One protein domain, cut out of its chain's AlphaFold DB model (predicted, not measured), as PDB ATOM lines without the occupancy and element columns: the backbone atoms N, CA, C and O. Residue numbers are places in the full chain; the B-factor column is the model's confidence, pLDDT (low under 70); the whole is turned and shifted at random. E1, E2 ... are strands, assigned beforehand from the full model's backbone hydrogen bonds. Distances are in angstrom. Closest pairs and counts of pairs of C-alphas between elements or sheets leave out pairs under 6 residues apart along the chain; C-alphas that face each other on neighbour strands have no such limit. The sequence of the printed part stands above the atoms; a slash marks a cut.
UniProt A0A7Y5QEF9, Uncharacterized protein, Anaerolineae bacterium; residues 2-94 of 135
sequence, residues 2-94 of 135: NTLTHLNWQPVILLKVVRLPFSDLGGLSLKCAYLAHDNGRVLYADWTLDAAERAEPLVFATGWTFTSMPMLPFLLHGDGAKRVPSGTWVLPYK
ATOM      1  N   ASN A   2     -15.634  19.358  41.957       59.22
ATOM      2  CA  ASN A   2     -14.669  18.720  41.068       59.22
ATOM      3  C   ASN A   2     -15.386  17.559  40.374       59.22
ATOM      4  O   ASN A   2     -15.840  16.617  41.020       59.22
ATOM      5  N   THR A   3     -15.578  17.662  39.064       67.56
ATOM      6  CA  THR A   3     -16.227  16.626  38.260       67.56
ATOM      7  C   THR A   3     -15.267  15.453  38.086       67.56
ATOM      8  O   THR A   3     -14.375  15.499  37.250       67.56
ATOM      9  N   LEU A   4     -15.434  14.389  38.875       83.62
ATOM     10  CA  LEU A   4     -14.589  13.178  38.833       83.62
ATOM     11  C   LEU A   4     -15.039  12.155  37.772       83.62
ATOM     12  O   LEU A   4     -14.467  11.072  37.649       83.62
ATOM     13  N   THR A   5     -16.045  12.503  36.973       81.44
ATOM     14  CA  THR A   5     -16.625  11.646  35.929       81.44
ATOM     15  C   THR A   5     -15.648  11.336  34.793       81.44
ATOM     16  O   THR A   5     -15.798  10.322  34.122       81.44
ATOM     17  N   HIS A   6     -14.631  12.180  34.596       87.00
ATOM     18  CA  HIS A   6     -13.594  12.008  33.575       87.00
ATOM     19  C   HIS A   6     -12.551  10.932  33.923       87.00
ATOM     20  O   HIS A   6     -11.747  10.563  33.069       87.00
ATOM     21  N   LEU A   7     -12.522  10.453  35.173       91.69
ATOM     22  CA  LEU A   7     -11.570   9.434  35.597       91.69
ATOM     23  C   LEU A   7     -11.873   8.078  34.948       91.69
ATOM     24  O   LEU A   7     -13.017   7.749  34.631       91.69
ATOM     25  N   ASN A   8     -10.837   7.249  34.805       92.50
ATOM     26  CA  ASN A   8     -10.978   5.882  34.313       92.50
ATOM     27  C   ASN A   8     -11.544   4.962  35.409       92.50
ATOM     28  O   ASN A   8     -10.802   4.271  36.109       92.50
ATOM     29  N   TRP A   9     -12.864   4.997  35.575       95.25
ATOM     30  CA  TRP A   9     -13.604   4.171  36.524       95.25
ATOM     31  C   TRP A   9     -13.667   2.713  36.065       95.25
ATOM     32  O   TRP A   9     -14.364   2.378  35.110       95.25
ATOM     33  N   GLN A  10     -12.983   1.833  36.789       95.75
ATOM     34  CA  GLN A  10     -12.935   0.404  36.502       95.75
ATOM     35  C   GLN A  10     -13.954  -0.360  37.355       95.75
ATOM     36  O   GLN A  10     -13.921  -0.227  38.583       95.75
ATOM     37  N   PRO A  11     -14.833  -1.176  36.748       97.50
ATOM     38  CA  PRO A  11     -15.698  -2.080  37.490       97.50
ATOM     39  C   PRO A  11     -14.864  -3.213  38.097       97.50
ATOM     40  O   PRO A  11     -14.116  -3.903  37.397       97.50
ATOM     41  N   VAL A  12     -15.005  -3.432  39.401       98.12
ATOM     42  CA  VAL A  12     -14.252  -4.455  40.132       98.12
ATOM     43  C   VAL A  12     -15.142  -5.242  41.083       98.12
ATOM     44  O   VAL A  12     -16.193  -4.778  41.528       98.12
ATOM     45  N   ILE A  13     -14.663  -6.428  41.441       98.44
ATOM     46  CA  ILE A  13     -15.170  -7.206  42.565       98.44
ATOM     47  C   ILE A  13     -14.153  -7.080  43.701       98.44
ATOM     48  O   ILE A  13     -12.986  -7.442  43.548       98.44
ATOM     49  N   LEU A  14     -14.599  -6.575  44.845       97.75
ATOM     50  CA  LEU A  14     -13.864  -6.593  46.101       97.75
ATOM     51  C   LEU A  14     -14.199  -7.896  46.823       97.75
ATOM     52  O   LEU A  14     -15.338  -8.099  47.247       97.75
ATOM     53  N   LEU A  15     -13.209  -8.774  46.943       97.06
ATOM     54  CA  LEU A  15     -13.335 -10.068  47.602       97.06
ATOM     55  C   LEU A  15     -12.411 -10.111  48.814       97.06
ATOM     56  O   LEU A  15     -11.196  -9.975  48.689       97.06
ATOM     57  N   LYS A  16     -12.965 -10.353  49.998       94.19
ATOM     58  CA  LYS A  16     -12.180 -10.510  51.220       94.19
ATOM     59  C   LYS A  16     -12.605 -11.759  51.968       94.19
ATOM     60  O   LYS A  16     -13.765 -11.903  52.337       94.19
ATOM     61  N   VAL A  17     -11.639 -12.618  52.275       90.69
ATOM     62  CA  VAL A  17     -11.830 -13.654  53.289       90.69
ATOM     63  C   VAL A  17     -11.815 -12.970  54.656       90.69
ATOM     64  O   VAL A  17     -10.837 -12.317  55.034       90.69
ATOM     65  N   VAL A  18     -12.933 -13.053  55.366       85.56
ATOM     66  CA  VAL A  18     -13.116 -12.470  56.695       85.56
ATOM     67  C   VAL A  18     -12.737 -13.514  57.733       85.56
ATOM     68  O   VAL A  18     -13.094 -14.680  57.583       85.56
ATOM     69  N   ARG A  19     -12.020 -13.097  58.777       79.25
ATOM     70  CA  ARG A  19     -11.687 -13.939  59.931       79.25
ATOM     71  C   ARG A  19     -12.694 -13.699  61.050       79.25
ATOM     72  O   ARG A  19     -13.109 -12.559  61.255       79.25
ATOM     73  N   LEU A  20     -13.076 -14.759  61.754       69.12
ATOM     74  CA  LEU A  20     -13.890 -14.660  62.966       69.12
ATOM     75  C   LEU A  20     -12.974 -14.476  64.189       69.12
ATOM     76  O   LEU A  20     -11.825 -14.908  64.149       69.12
ATOM     77  N   PRO A  21     -13.456 -13.868  65.288       57.41
ATOM     78  CA  PRO A  21     -12.632 -13.540  66.457       57.41
ATOM     79  C   PRO A  21     -11.949 -14.741  67.144       57.41
ATOM     80  O   PRO A  21     -11.025 -14.531  67.921       57.41
ATOM     81  N   PHE A  22     -12.352 -15.981  66.835       61.75
ATOM     82  CA  PHE A  22     -11.770 -17.215  67.382       61.75
ATOM     83  C   PHE A  22     -11.194 -18.170  66.311       61.75
ATOM     84  O   PHE A  22     -10.989 -19.343  66.604       61.75
ATOM     85  N   SER A  23     -10.976 -17.724  65.063       59.16
ATOM     86  CA  SER A  23     -10.537 -18.606  63.964       59.16
ATOM     87  C   SER A  23      -9.776 -17.869  62.854       59.16
ATOM     88  O   SER A  23     -10.034 -16.699  62.567       59.16
ATOM     89  N   ASP A  24      -8.889 -18.585  62.158       59.09
ATOM     90  CA  ASP A  24      -8.135 -18.086  61.001       59.09
ATOM     91  C   ASP A  24      -8.989 -17.874  59.738       59.09
ATOM     92  O   ASP A  24      -8.574 -17.153  58.826       59.09
ATOM     93  N   LEU A  25     -10.196 -18.447  59.685       58.81
ATOM     94  CA  LEU A  25     -11.141 -18.333  58.570       58.81
ATOM     95  C   LEU A  25     -12.573 -18.206  59.101       58.81
ATOM     96  O   LEU A  25     -12.967 -18.906  60.032       58.81
ATOM     97  N   GLY A  26     -13.340 -17.286  58.521       73.06
ATOM     98  CA  GLY A  26     -14.684 -16.933  58.971       73.06
ATOM     99  C   GLY A  26     -15.726 -16.953  57.862       73.06
ATOM    100  O   GLY A  26     -16.725 -17.648  57.966       73.06
ATOM    101  N   GLY A  27     -15.498 -16.209  56.783       82.06
ATOM    102  CA  GLY A  27     -16.460 -16.103  55.690       82.06
ATOM    103  C   GLY A  27     -15.893 -15.416  54.456       82.06
ATOM    104  O   GLY A  27     -14.733 -15.002  54.436       82.06
ATOM    105  N   LEU A  28     -16.726 -15.264  53.432       89.94
ATOM    106  CA  LEU A  28     -16.418 -14.477  52.241       89.94
ATOM    107  C   LEU A  28     -17.230 -13.180  52.291       89.94
ATOM    108  O   LEU A  28     -18.451 -13.207  52.370       89.94
ATOM    109  N   SER A  29     -16.546 -12.042  52.262       91.56
ATOM    110  CA  SER A  29     -17.152 -10.736  52.024       91.56
ATOM    111  C   SER A  29     -16.936 -10.364  50.566       91.56
ATOM    112  O   SER A  29     -15.814 -10.435  50.056       91.56
ATOM    113  N   LEU A  30     -18.023  -9.992  49.900       95.12
ATOM    114  CA  LEU A  30     -18.060  -9.714  48.474       95.12
ATOM    115  C   LEU A  30     -18.786  -8.393  48.237       95.12
ATOM    116  O   LEU A  30     -19.878  -8.187  48.767       95.12
ATOM    117  N   LYS A  31     -18.202  -7.507  47.429       95.88
ATOM    118  CA  LYS A  31     -18.857  -6.267  47.003       95.88
ATOM    119  C   LYS A  31     -18.425  -5.866  45.595       95.88
ATOM    120  O   LYS A  31     -17.235  -5.866  45.300       95.88
ATOM    121  N   CYS A  32     -19.369  -5.478  44.742       97.44
ATOM    122  CA  CYS A  32     -19.054  -4.798  43.484       97.44
ATOM    123  C   CYS A  32     -18.858  -3.303  43.720       97.44
ATOM    124  O   CYS A  32     -19.523  -2.707  44.570       97.44
ATOM    125  N   ALA A  33     -17.949  -2.697  42.966       97.44
ATOM    126  CA  ALA A  33     -17.683  -1.268  43.046       97.44
ATOM    127  C   ALA A  33     -17.036  -0.756  41.760       97.44
ATOM    128  O   ALA A  33     -16.564  -1.541  40.934       97.44
ATOM    129  N   TYR A  34     -16.949   0.566  41.641       97.62
ATOM    130  CA  TYR A  34     -16.041   1.204  40.697       97.62
ATOM    131  C   TYR A  34     -14.849   1.790  41.445       97.62
ATOM    132  O   TYR A  34     -15.020   2.484  42.450       97.62
ATOM    133  N   LEU A  35     -13.643   1.538  40.939       97.12
ATOM    134  CA  LEU A  35     -12.421   2.166  41.431       97.12
ATOM    135  C   LEU A  35     -11.803   3.049  40.355       97.12
ATOM    136  O   LEU A  35     -11.801   2.696  39.180       97.12
ATOM    137  N   ALA A  36     -11.236   4.171  40.774       96.38
ATOM    138  CA  ALA A  36     -10.433   5.028  39.916       96.38
ATOM    139  C   ALA A  36      -9.162   5.457  40.646       96.38
ATOM    140  O   ALA A  36      -9.141   5.573  41.873       96.38
ATOM    141  N   HIS A  37      -8.101   5.698  39.884       95.38
ATOM    142  CA  HIS A  37      -6.881   6.322  40.383       95.38
ATOM    143  C   HIS A  37      -6.929   7.819  40.083       95.38
ATOM    144  O   HIS A  37      -7.195   8.210  38.949       95.38
ATOM    145  N   ASP A  38      -6.698   8.639  41.104       94.25
ATOM    146  CA  ASP A  38      -6.671  10.098  41.007       94.25
ATOM    147  C   ASP A  38      -5.533  10.646  41.868       94.25
ATOM    148  O   ASP A  38      -5.527  10.468  43.088       94.25
ATOM    149  N   ASN A  39      -4.550  11.290  41.232       91.44
ATOM    150  CA  ASN A  39      -3.435  11.966  41.902       91.44
ATOM    151  C   ASN A  39      -2.778  11.127  43.016       91.44
ATOM    152  O   ASN A  39      -2.535  11.590  44.133       91.44
ATOM    153  N   GLY A  40      -2.525   9.850  42.723       93.25
ATOM    154  CA  GLY A  40      -1.883   8.926  43.656       93.25
ATOM    155  C   GLY A  40      -2.835   8.220  44.623       93.25
ATOM    156  O   GLY A  40      -2.403   7.327  45.344       93.25
ATOM    157  N   ARG A  41      -4.120   8.583  44.660       94.44
ATOM    158  CA  ARG A  41      -5.140   8.007  45.546       94.44
ATOM    159  C   ARG A  41      -6.048   7.058  44.782       94.44
ATOM    160  O   ARG A  41      -6.305   7.246  43.598       94.44
ATOM    161  N   VAL A  42      -6.586   6.067  45.484       95.62
ATOM    162  CA  VAL A  42      -7.672   5.234  44.960       95.62
ATOM    163  C   VAL A  42      -8.999   5.755  45.476       95.62
ATOM    164  O   VAL A  42      -9.244   5.778  46.690       95.62
ATOM    165  N   LEU A  43      -9.856   6.136  44.541       96.12
ATOM    166  CA  LEU A  43     -11.233   6.526  44.780       96.12
ATOM    167  C   LEU A  43     -12.163   5.330  44.596       96.12
ATOM    168  O   LEU A  43     -11.888   4.423  43.814       96.12
ATOM    169  N   TYR A  44     -13.265   5.360  45.327       96.44
ATOM    170  CA  TYR A  44     -14.335   4.378  45.299       96.44
ATOM    171  C   TYR A  44     -15.643   5.074  44.940       96.44
ATOM    172  O   TYR A  44     -15.946   6.137  45.487       96.44
ATOM    173  N   ALA A  45     -16.431   4.426  44.090       96.69
ATOM    174  CA  ALA A  45     -17.836   4.727  43.868       96.69
ATOM    175  C   ALA A  45     -18.659   3.444  44.036       96.69
ATOM    176  O   ALA A  45     -18.190   2.344  43.715       96.69
ATOM    177  N   ASP A  46     -19.880   3.576  44.556       95.75
ATOM    178  CA  ASP A  46     -20.766   2.424  44.696       95.75
ATOM    179  C   ASP A  46     -21.201   1.878  43.327       95.75
ATOM    180  O   ASP A  46     -21.258   2.610  42.339       95.75
ATOM    181  N   TRP A  47     -21.479   0.575  43.265       96.12
ATOM    182  CA  TRP A  47     -21.848  -0.113  42.029       96.12
ATOM    183  C   TRP A  47     -23.148   0.410  41.417       96.12
ATOM    184  O   TRP A  47     -23.325   0.340  40.204       96.12
ATOM    185  N   THR A  48     -24.050   0.944  42.244       95.44
ATOM    186  CA  THR A  48     -25.343   1.460  41.783       95.44
ATOM    187  C   THR A  48     -25.250   2.820  41.093       95.44
ATOM    188  O   THR A  48     -26.275   3.309  40.640       95.44
ATOM    189  N   LEU A  49     -24.069   3.451  41.060       94.06
ATOM    190  CA  LEU A  49     -23.887   4.777  40.472       94.06
ATOM    191  C   LEU A  49     -23.582   4.697  38.975       94.06
ATOM    192  O   LEU A  49     -22.581   4.098  38.540       94.06
ATOM    193  N   ASP A  50     -24.390   5.411  38.199       91.88
ATOM    194  CA  ASP A  50     -24.133   5.636  36.786       91.88
ATOM    195  C   ASP A  50     -22.869   6.477  36.589       91.88
ATOM    196  O   ASP A  50     -22.412   7.204  37.474       91.88
ATOM    197  N   ALA A  51     -22.272   6.403  35.397       90.69
ATOM    198  CA  ALA A  51     -21.015   7.095  35.103       90.69
ATOM    199  C   ALA A  51     -21.081   8.613  35.360       90.69
ATOM    200  O   ALA A  51     -20.109   9.195  35.838       90.69
ATOM    201  N   ALA A  52     -22.230   9.241  35.090       90.38
ATOM    202  CA  ALA A  52     -22.449  10.669  35.313       90.38
ATOM    203  C   ALA A  52     -22.570  11.046  36.803       90.38
ATOM    204  O   ALA A  52     -22.301  12.188  37.165       90.38
ATOM    205  N   GLU A  53     -22.932  10.095  37.665       90.75
ATOM    206  CA  GLU A  53     -23.137  10.310  39.104       90.75
ATOM    207  C   GLU A  53     -21.850  10.128  39.922       90.75
ATOM    208  O   GLU A  53     -21.812  10.457  41.109       90.75
ATOM    209  N   ARG A  54     -20.771   9.627  39.303       92.00
ATOM    210  CA  ARG A  54     -19.462   9.390  39.941       92.00
ATOM    211  C   ARG A  54     -18.699  10.697  40.158       92.00
ATOM    212  O   ARG A  54     -17.649  10.947  39.567       92.00
ATOM    213  N   ALA A  55     -19.242  11.532  41.029       89.44
ATOM    214  CA  ALA A  55     -18.676  12.793  41.471       89.44
ATOM    215  C   ALA A  55     -18.809  12.940  42.994       89.44
ATOM    216  O   ALA A  55     -19.475  12.154  43.672       89.44
ATOM    217  N   GLU A  56     -18.157  13.955  43.557       85.38
ATOM    218  CA  GLU A  56     -18.365  14.307  44.961       85.38
ATOM    219  C   GLU A  56     -19.818  14.763  45.195       85.38
ATOM    220  O   GLU A  56     -20.363  15.493  44.360       85.38
ATOM    221  N   PRO A  57     -20.454  14.374  46.318       89.06
ATOM    222  CA  PRO A  57     -19.891  13.665  47.479       89.06
ATOM    223  C   PRO A  57     -20.054  12.131  47.446       89.06
ATOM    224  O   PRO A  57     -19.747  11.462  48.432       89.06
ATOM    225  N   LEU A  58     -20.572  11.565  46.353       91.38
ATOM    226  CA  LEU A  58     -20.898  10.134  46.240       91.38
ATOM    227  C   LEU A  58     -19.658   9.252  46.021       91.38
ATOM    228  O   LEU A  58     -19.683   8.046  46.269       91.38
ATOM    229  N   VAL A  59     -18.561   9.873  45.598       92.94
ATOM    230  CA  VAL A  59     -17.231   9.278  45.491       92.94
ATOM    231  C   VAL A  59     -16.407   9.577  46.739       92.94
ATOM    232  O   VAL A  59     -16.433  10.691  47.261       92.94
ATOM    233  N   PHE A  60     -15.607   8.611  47.194       92.50
ATOM    234  CA  PHE A  60     -14.699   8.820  48.321       92.50
ATOM    235  C   PHE A  60     -13.342   8.143  48.157       92.50
ATOM    236  O   PHE A  60     -13.212   7.087  47.545       92.50
ATOM    237  N   ALA A  61     -12.317   8.724  48.782       93.69
ATOM    238  CA  ALA A  61     -11.004   8.101  48.873       93.69
ATOM    239  C   ALA A  61     -11.052   6.852  49.767       93.69
ATOM    240  O   ALA A  61     -11.562   6.876  50.888       93.69
ATOM    241  N   THR A  62     -10.470   5.756  49.287       94.31
ATOM    242  CA  THR A  62     -10.384   4.485  50.030       94.31
ATOM    243  C   THR A  62      -9.341   4.517  51.150       94.31
ATOM    244  O   THR A  62      -9.383   3.695  52.068       94.31
ATOM    245  N   GLY A  63      -8.399   5.461  51.062       93.31
ATOM    246  CA  GLY A  63      -7.193   5.532  51.882       93.31
ATOM    247  C   GLY A  63      -5.993   4.790  51.283       93.31
ATOM    248  O   GLY A  63      -4.898   4.903  51.835       93.31
ATOM    249  N   TRP A  64      -6.170   4.053  50.181       95.75
ATOM    250  CA  TRP A  64      -5.065   3.451  49.433       95.75
ATOM    251  C   TRP A  64      -4.407   4.465  48.510       95.75
ATOM    252  O   TRP A  64      -5.081   5.304  47.903       95.75
ATOM    253  N   THR A  65      -3.087   4.353  48.398       94.19
ATOM    254  CA  THR A  65      -2.269   5.187  47.527       94.19
ATOM    255  C   THR A  65      -1.370   4.322  46.668       94.19
ATOM    256  O   THR A  65      -0.705   3.427  47.182       94.19
ATOM    257  N   PHE A  66      -1.320   4.627  45.380       92.81
ATOM    258  CA  PHE A  66      -0.442   3.975  44.418       92.81
ATOM    259  C   PHE A  66       0.117   5.021  43.469       92.81
ATOM    260  O   PHE A  66      -0.557   6.003  43.174       92.81
ATOM    261  N   THR A  67       1.311   4.801  42.930       92.94
ATOM    262  CA  THR A  67       1.846   5.651  41.854       92.94
ATOM    263  C   THR A  67       0.976   5.560  40.597       92.94
ATOM    264  O   THR A  67       0.701   6.566  39.953       92.94
ATOM    265  N   SER A  68       0.479   4.360  40.297       91.50
ATOM    266  CA  SER A  68      -0.478   4.056  39.232       91.50
ATOM    267  C   SER A  68      -1.360   2.883  39.657       91.50
ATOM    268  O   SER A  68      -0.953   2.087  40.505       91.50
ATOM    269  N   MET A  69      -2.548   2.739  39.065       91.38
ATOM    270  CA  MET A  69      -3.421   1.599  39.363       91.38
ATOM    271  C   MET A  69      -2.732   0.273  38.979       91.38
ATOM    272  O   MET A  69      -2.292   0.147  37.832       91.38
ATOM    273  N   PRO A  70      -2.620  -0.712  39.893       93.69
ATOM    274  CA  PRO A  70      -2.061  -2.018  39.558       93.69
ATOM    275  C   PRO A  70      -2.929  -2.772  38.542       93.69
ATOM    276  O   PRO A  70      -4.138  -2.550  38.445       93.69
ATOM    277  N   MET A  71      -2.319  -3.708  37.811       94.69
ATOM    278  CA  MET A  71      -3.059  -4.612  36.931       94.69
ATOM    279  C   MET A  71      -3.891  -5.598  37.760       94.69
ATOM    280  O   MET A  71      -3.412  -6.151  38.748       94.69
ATOM    281  N   LEU A  72      -5.140  -5.817  37.353       95.38
ATOM    282  CA  LEU A  72      -6.042  -6.770  37.997       95.38
ATOM    283  C   LEU A  72      -5.689  -8.225  37.614       95.38
ATOM    284  O   LEU A  72      -5.365  -8.469  36.451       95.38
ATOM    285  N   PRO A  73      -5.846  -9.205  38.526       97.56
ATOM    286  CA  PRO A  73      -6.216  -9.040  39.930       97.56
ATOM    287  C   PRO A  73      -5.014  -8.661  40.809       97.56
ATOM    288  O   PRO A  73      -3.891  -9.087  40.553       97.56
ATOM    289  N   PHE A  74      -5.258  -7.930  41.898       97.00
ATOM    290  CA  PHE A  74      -4.223  -7.636  42.896       97.00
ATOM    291  C   PHE A  74      -4.772  -7.655  44.324       97.00
ATOM    292  O   PHE A  74      -5.973  -7.504  44.552       97.00
ATOM    293  N   LEU A  75      -3.877  -7.842  45.294       96.56
ATOM    294  CA  LEU A  75      -4.197  -7.847  46.718       96.56
ATOM    295  C   LEU A  75      -3.868  -6.486  47.338       96.56
ATOM    296  O   LEU A  75      -2.745  -5.999  47.226       96.56
ATOM    297  N   LEU A  76      -4.832  -5.892  48.037       95.31
ATOM    298  CA  LEU A  76      -4.587  -4.721  48.874       95.31
ATOM    299  C   LEU A  76      -3.876  -5.163  50.151       95.31
ATOM    300  O   LEU A  76      -4.443  -5.919  50.937       95.31
ATOM    301  N   HIS A  77      -2.651  -4.695  50.366       93.56
ATOM    302  CA  HIS A  77      -1.859  -5.024  51.546       93.56
ATOM    303  C   HIS A  77      -1.155  -3.781  52.090       93.56
ATOM    304  O   HIS A  77      -0.638  -2.966  51.330       93.56
ATOM    305  N   GLY A  78      -1.166  -3.634  53.410       89.19
ATOM    306  CA  GLY A  78      -0.601  -2.494  54.119       89.19
ATOM    307  C   GLY A  78      -1.279  -2.251  55.462       89.19
ATOM    308  O   GLY A  78      -2.271  -2.909  55.799       89.19
ATOM    309  N   ASP A  79      -0.735  -1.283  56.194       85.56
ATOM    310  CA  ASP A  79      -1.123  -0.962  57.564       85.56
ATOM    311  C   ASP A  79      -2.119   0.207  57.657       85.56
ATOM    312  O   ASP A  79      -2.289   1.023  56.741       85.56
ATOM    313  N   GLY A  80      -2.758   0.306  58.823       82.94
ATOM    314  CA  GLY A  80      -3.683   1.379  59.178       82.94
ATOM    315  C   GLY A  80      -5.136   1.125  58.771       82.94
ATOM    316  O   GLY A  80      -5.460   0.254  57.964       82.94
ATOM    317  N   ALA A  81      -6.039   1.915  59.351       79.75
ATOM    318  CA  ALA A  81      -7.459   1.843  59.034       79.75
ATOM    319  C   ALA A  81      -7.725   2.436  57.640       79.75
ATOM    320  O   ALA A  81      -7.493   3.621  57.392       79.75
ATOM    321  N   LYS A  82      -8.218   1.599  56.725       90.31
ATOM    322  CA  LYS A  82      -8.612   1.962  55.356       90.31
ATOM    323  C   LYS A  82     -10.091   1.639  55.160       90.31
ATOM    324  O   LYS A  82     -10.601   0.710  55.782       90.31
ATOM    325  N   ARG A  83     -10.783   2.372  54.279       90.19
ATOM    326  CA  ARG A  83     -12.204   2.097  53.982       90.19
ATOM    327  C   ARG A  83     -12.391   0.775  53.242       90.19
ATOM    328  O   ARG A  83     -13.368   0.078  53.484       90.19
ATOM    329  N   VAL A  84     -11.447   0.428  52.368       92.19
ATOM    330  CA  VAL A  84     -11.322  -0.931  51.825       92.19
ATOM    331  C   VAL A  84     -10.233  -1.635  52.635       92.19
ATOM    332  O   VAL A  84      -9.084  -1.201  52.558       92.19
ATOM    333  N   PRO A  85     -10.548  -2.665  53.437       92.25
ATOM    334  CA  PRO A  85      -9.579  -3.241  54.366       92.25
ATOM    335  C   PRO A  85      -8.378  -3.903  53.679       92.25
ATOM    336  O   PRO A  85      -8.497  -4.449  52.580       92.25
ATOM    337  N   SER A  86      -7.244  -3.940  54.378       93.56
ATOM    338  CA  SER A  86      -6.083  -4.763  54.008       93.56
ATOM    339  C   SER A  86      -6.471  -6.248  53.921       93.56
ATOM    340  O   SER A  86      -7.355  -6.723  54.643       93.56
ATOM    341  N   GLY A  87      -5.855  -6.987  53.005       93.50
ATOM    342  CA  GLY A  87      -6.211  -8.362  52.653       93.50
ATOM    343  C   GLY A  87      -7.459  -8.493  51.769       93.50
ATOM    344  O   GLY A  87      -8.064  -9.563  51.751       93.50
ATOM    345  N   THR A  88      -7.890  -7.421  51.096       95.88
ATOM    346  CA  THR A  88      -8.980  -7.467  50.104       95.88
ATOM    347  C   THR A  88      -8.389  -7.671  48.713       95.88
ATOM    348  O   THR A  88      -7.560  -6.876  48.272       95.88
ATOM    349  N   TRP A  89      -8.819  -8.717  48.015       97.56
ATOM    350  CA  TRP A  89      -8.544  -8.900  46.596       97.56
ATOM    351  C   TRP A  89      -9.411  -7.960  45.763       97.56
ATOM    352  O   TRP A  89     -10.626  -7.890  45.953       97.56
ATOM    353  N   VAL A  90      -8.782  -7.268  44.820       97.88
ATOM    354  CA  VAL A  90      -9.450  -6.487  43.781       97.88
ATOM    355  C   VAL A  90      -9.396  -7.311  42.503       97.88
ATOM    356  O   VAL A  90      -8.327  -7.528  41.931       97.88
ATOM    357  N   LEU A  91     -10.550  -7.820  42.088       98.31
ATOM    358  CA  LEU A  91     -10.699  -8.694  40.929       98.31
ATOM    359  C   LEU A  91     -11.366  -7.933  39.777       98.31
ATOM    360  O   LEU A  91     -12.169  -7.028  40.030       98.31
ATOM    361  N   PRO A  92     -11.094  -8.303  38.513       97.50
ATOM    362  CA  PRO A  92     -11.843  -7.750  37.393       97.50
ATOM    363  C   PRO A  92     -13.309  -8.170  37.486       97.50
ATOM    364  O   PRO A  92     -13.614  -9.333  37.770       97.50
ATOM    365  N   TYR A  93     -14.222  -7.236  37.224       97.56
ATOM    366  CA  TYR A  93     -15.637  -7.570  37.184       97.56
ATOM    367  C   TYR A  93     -15.959  -8.490  36.000       97.56
ATOM    368  O   TYR A  93     -15.639  -8.186  34.849       97.56
ATOM    369  N   LYS A  94     -16.618  -9.612  36.301       97.56
ATOM    370  CA  LYS A  94     -17.282 -10.511  35.348       97.56
ATOM    371  C   LYS A  94     -18.516 -11.091  36.033       97.56
ATOM    372  O   LYS A  94     -18.385 -11.606  37.145       97.56
TER     373      LYS A  94
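AT A GLANCE: This is residues 2 to 94 of the 135 residues of an uncharacterized protein of Anaerolineae bacterium (UniProt A0A7Y5QEF9). One antiparallel sheet curls like part of a barrel, open between E4 and E5; the long E1 and E2 hairpin reaches one end. Strands E1 to E6, in sheet order E4-E3-E2-E1-E6-E5, hold under half of the 93 printed residues. This all strand domain is compact, with radius of gyration of the C-alphas 13.7 A, and spans 45 by 26 by 24 A.

HOW THE PARTS SIT: Hairpins join E1, residues 10 to 18, E2, 27 to 38, E3, 41 to 46, and E4, 60 to 65, a meander of antiparallel neighbours; N 14 and O 31, N 43 and O 36, N 44 and O 60 are 2.8 A apart. E6, residues 88 to 92, is antiparallel to E1 and makes a hairpin with E5, 74 to 76; N 15 and O 89, N 76 and O 88 are 2.9 A apart.

IN THESE COORDINATES: E2 runs 31.6 A from C-alpha 27 (-16.460, -16.103, 55.690) to C-alpha 38 (-6.671, 10.098, 41.007).

THE WHOLE: pLDDT is under 70 at residues 2 to 3 and 20 to 25.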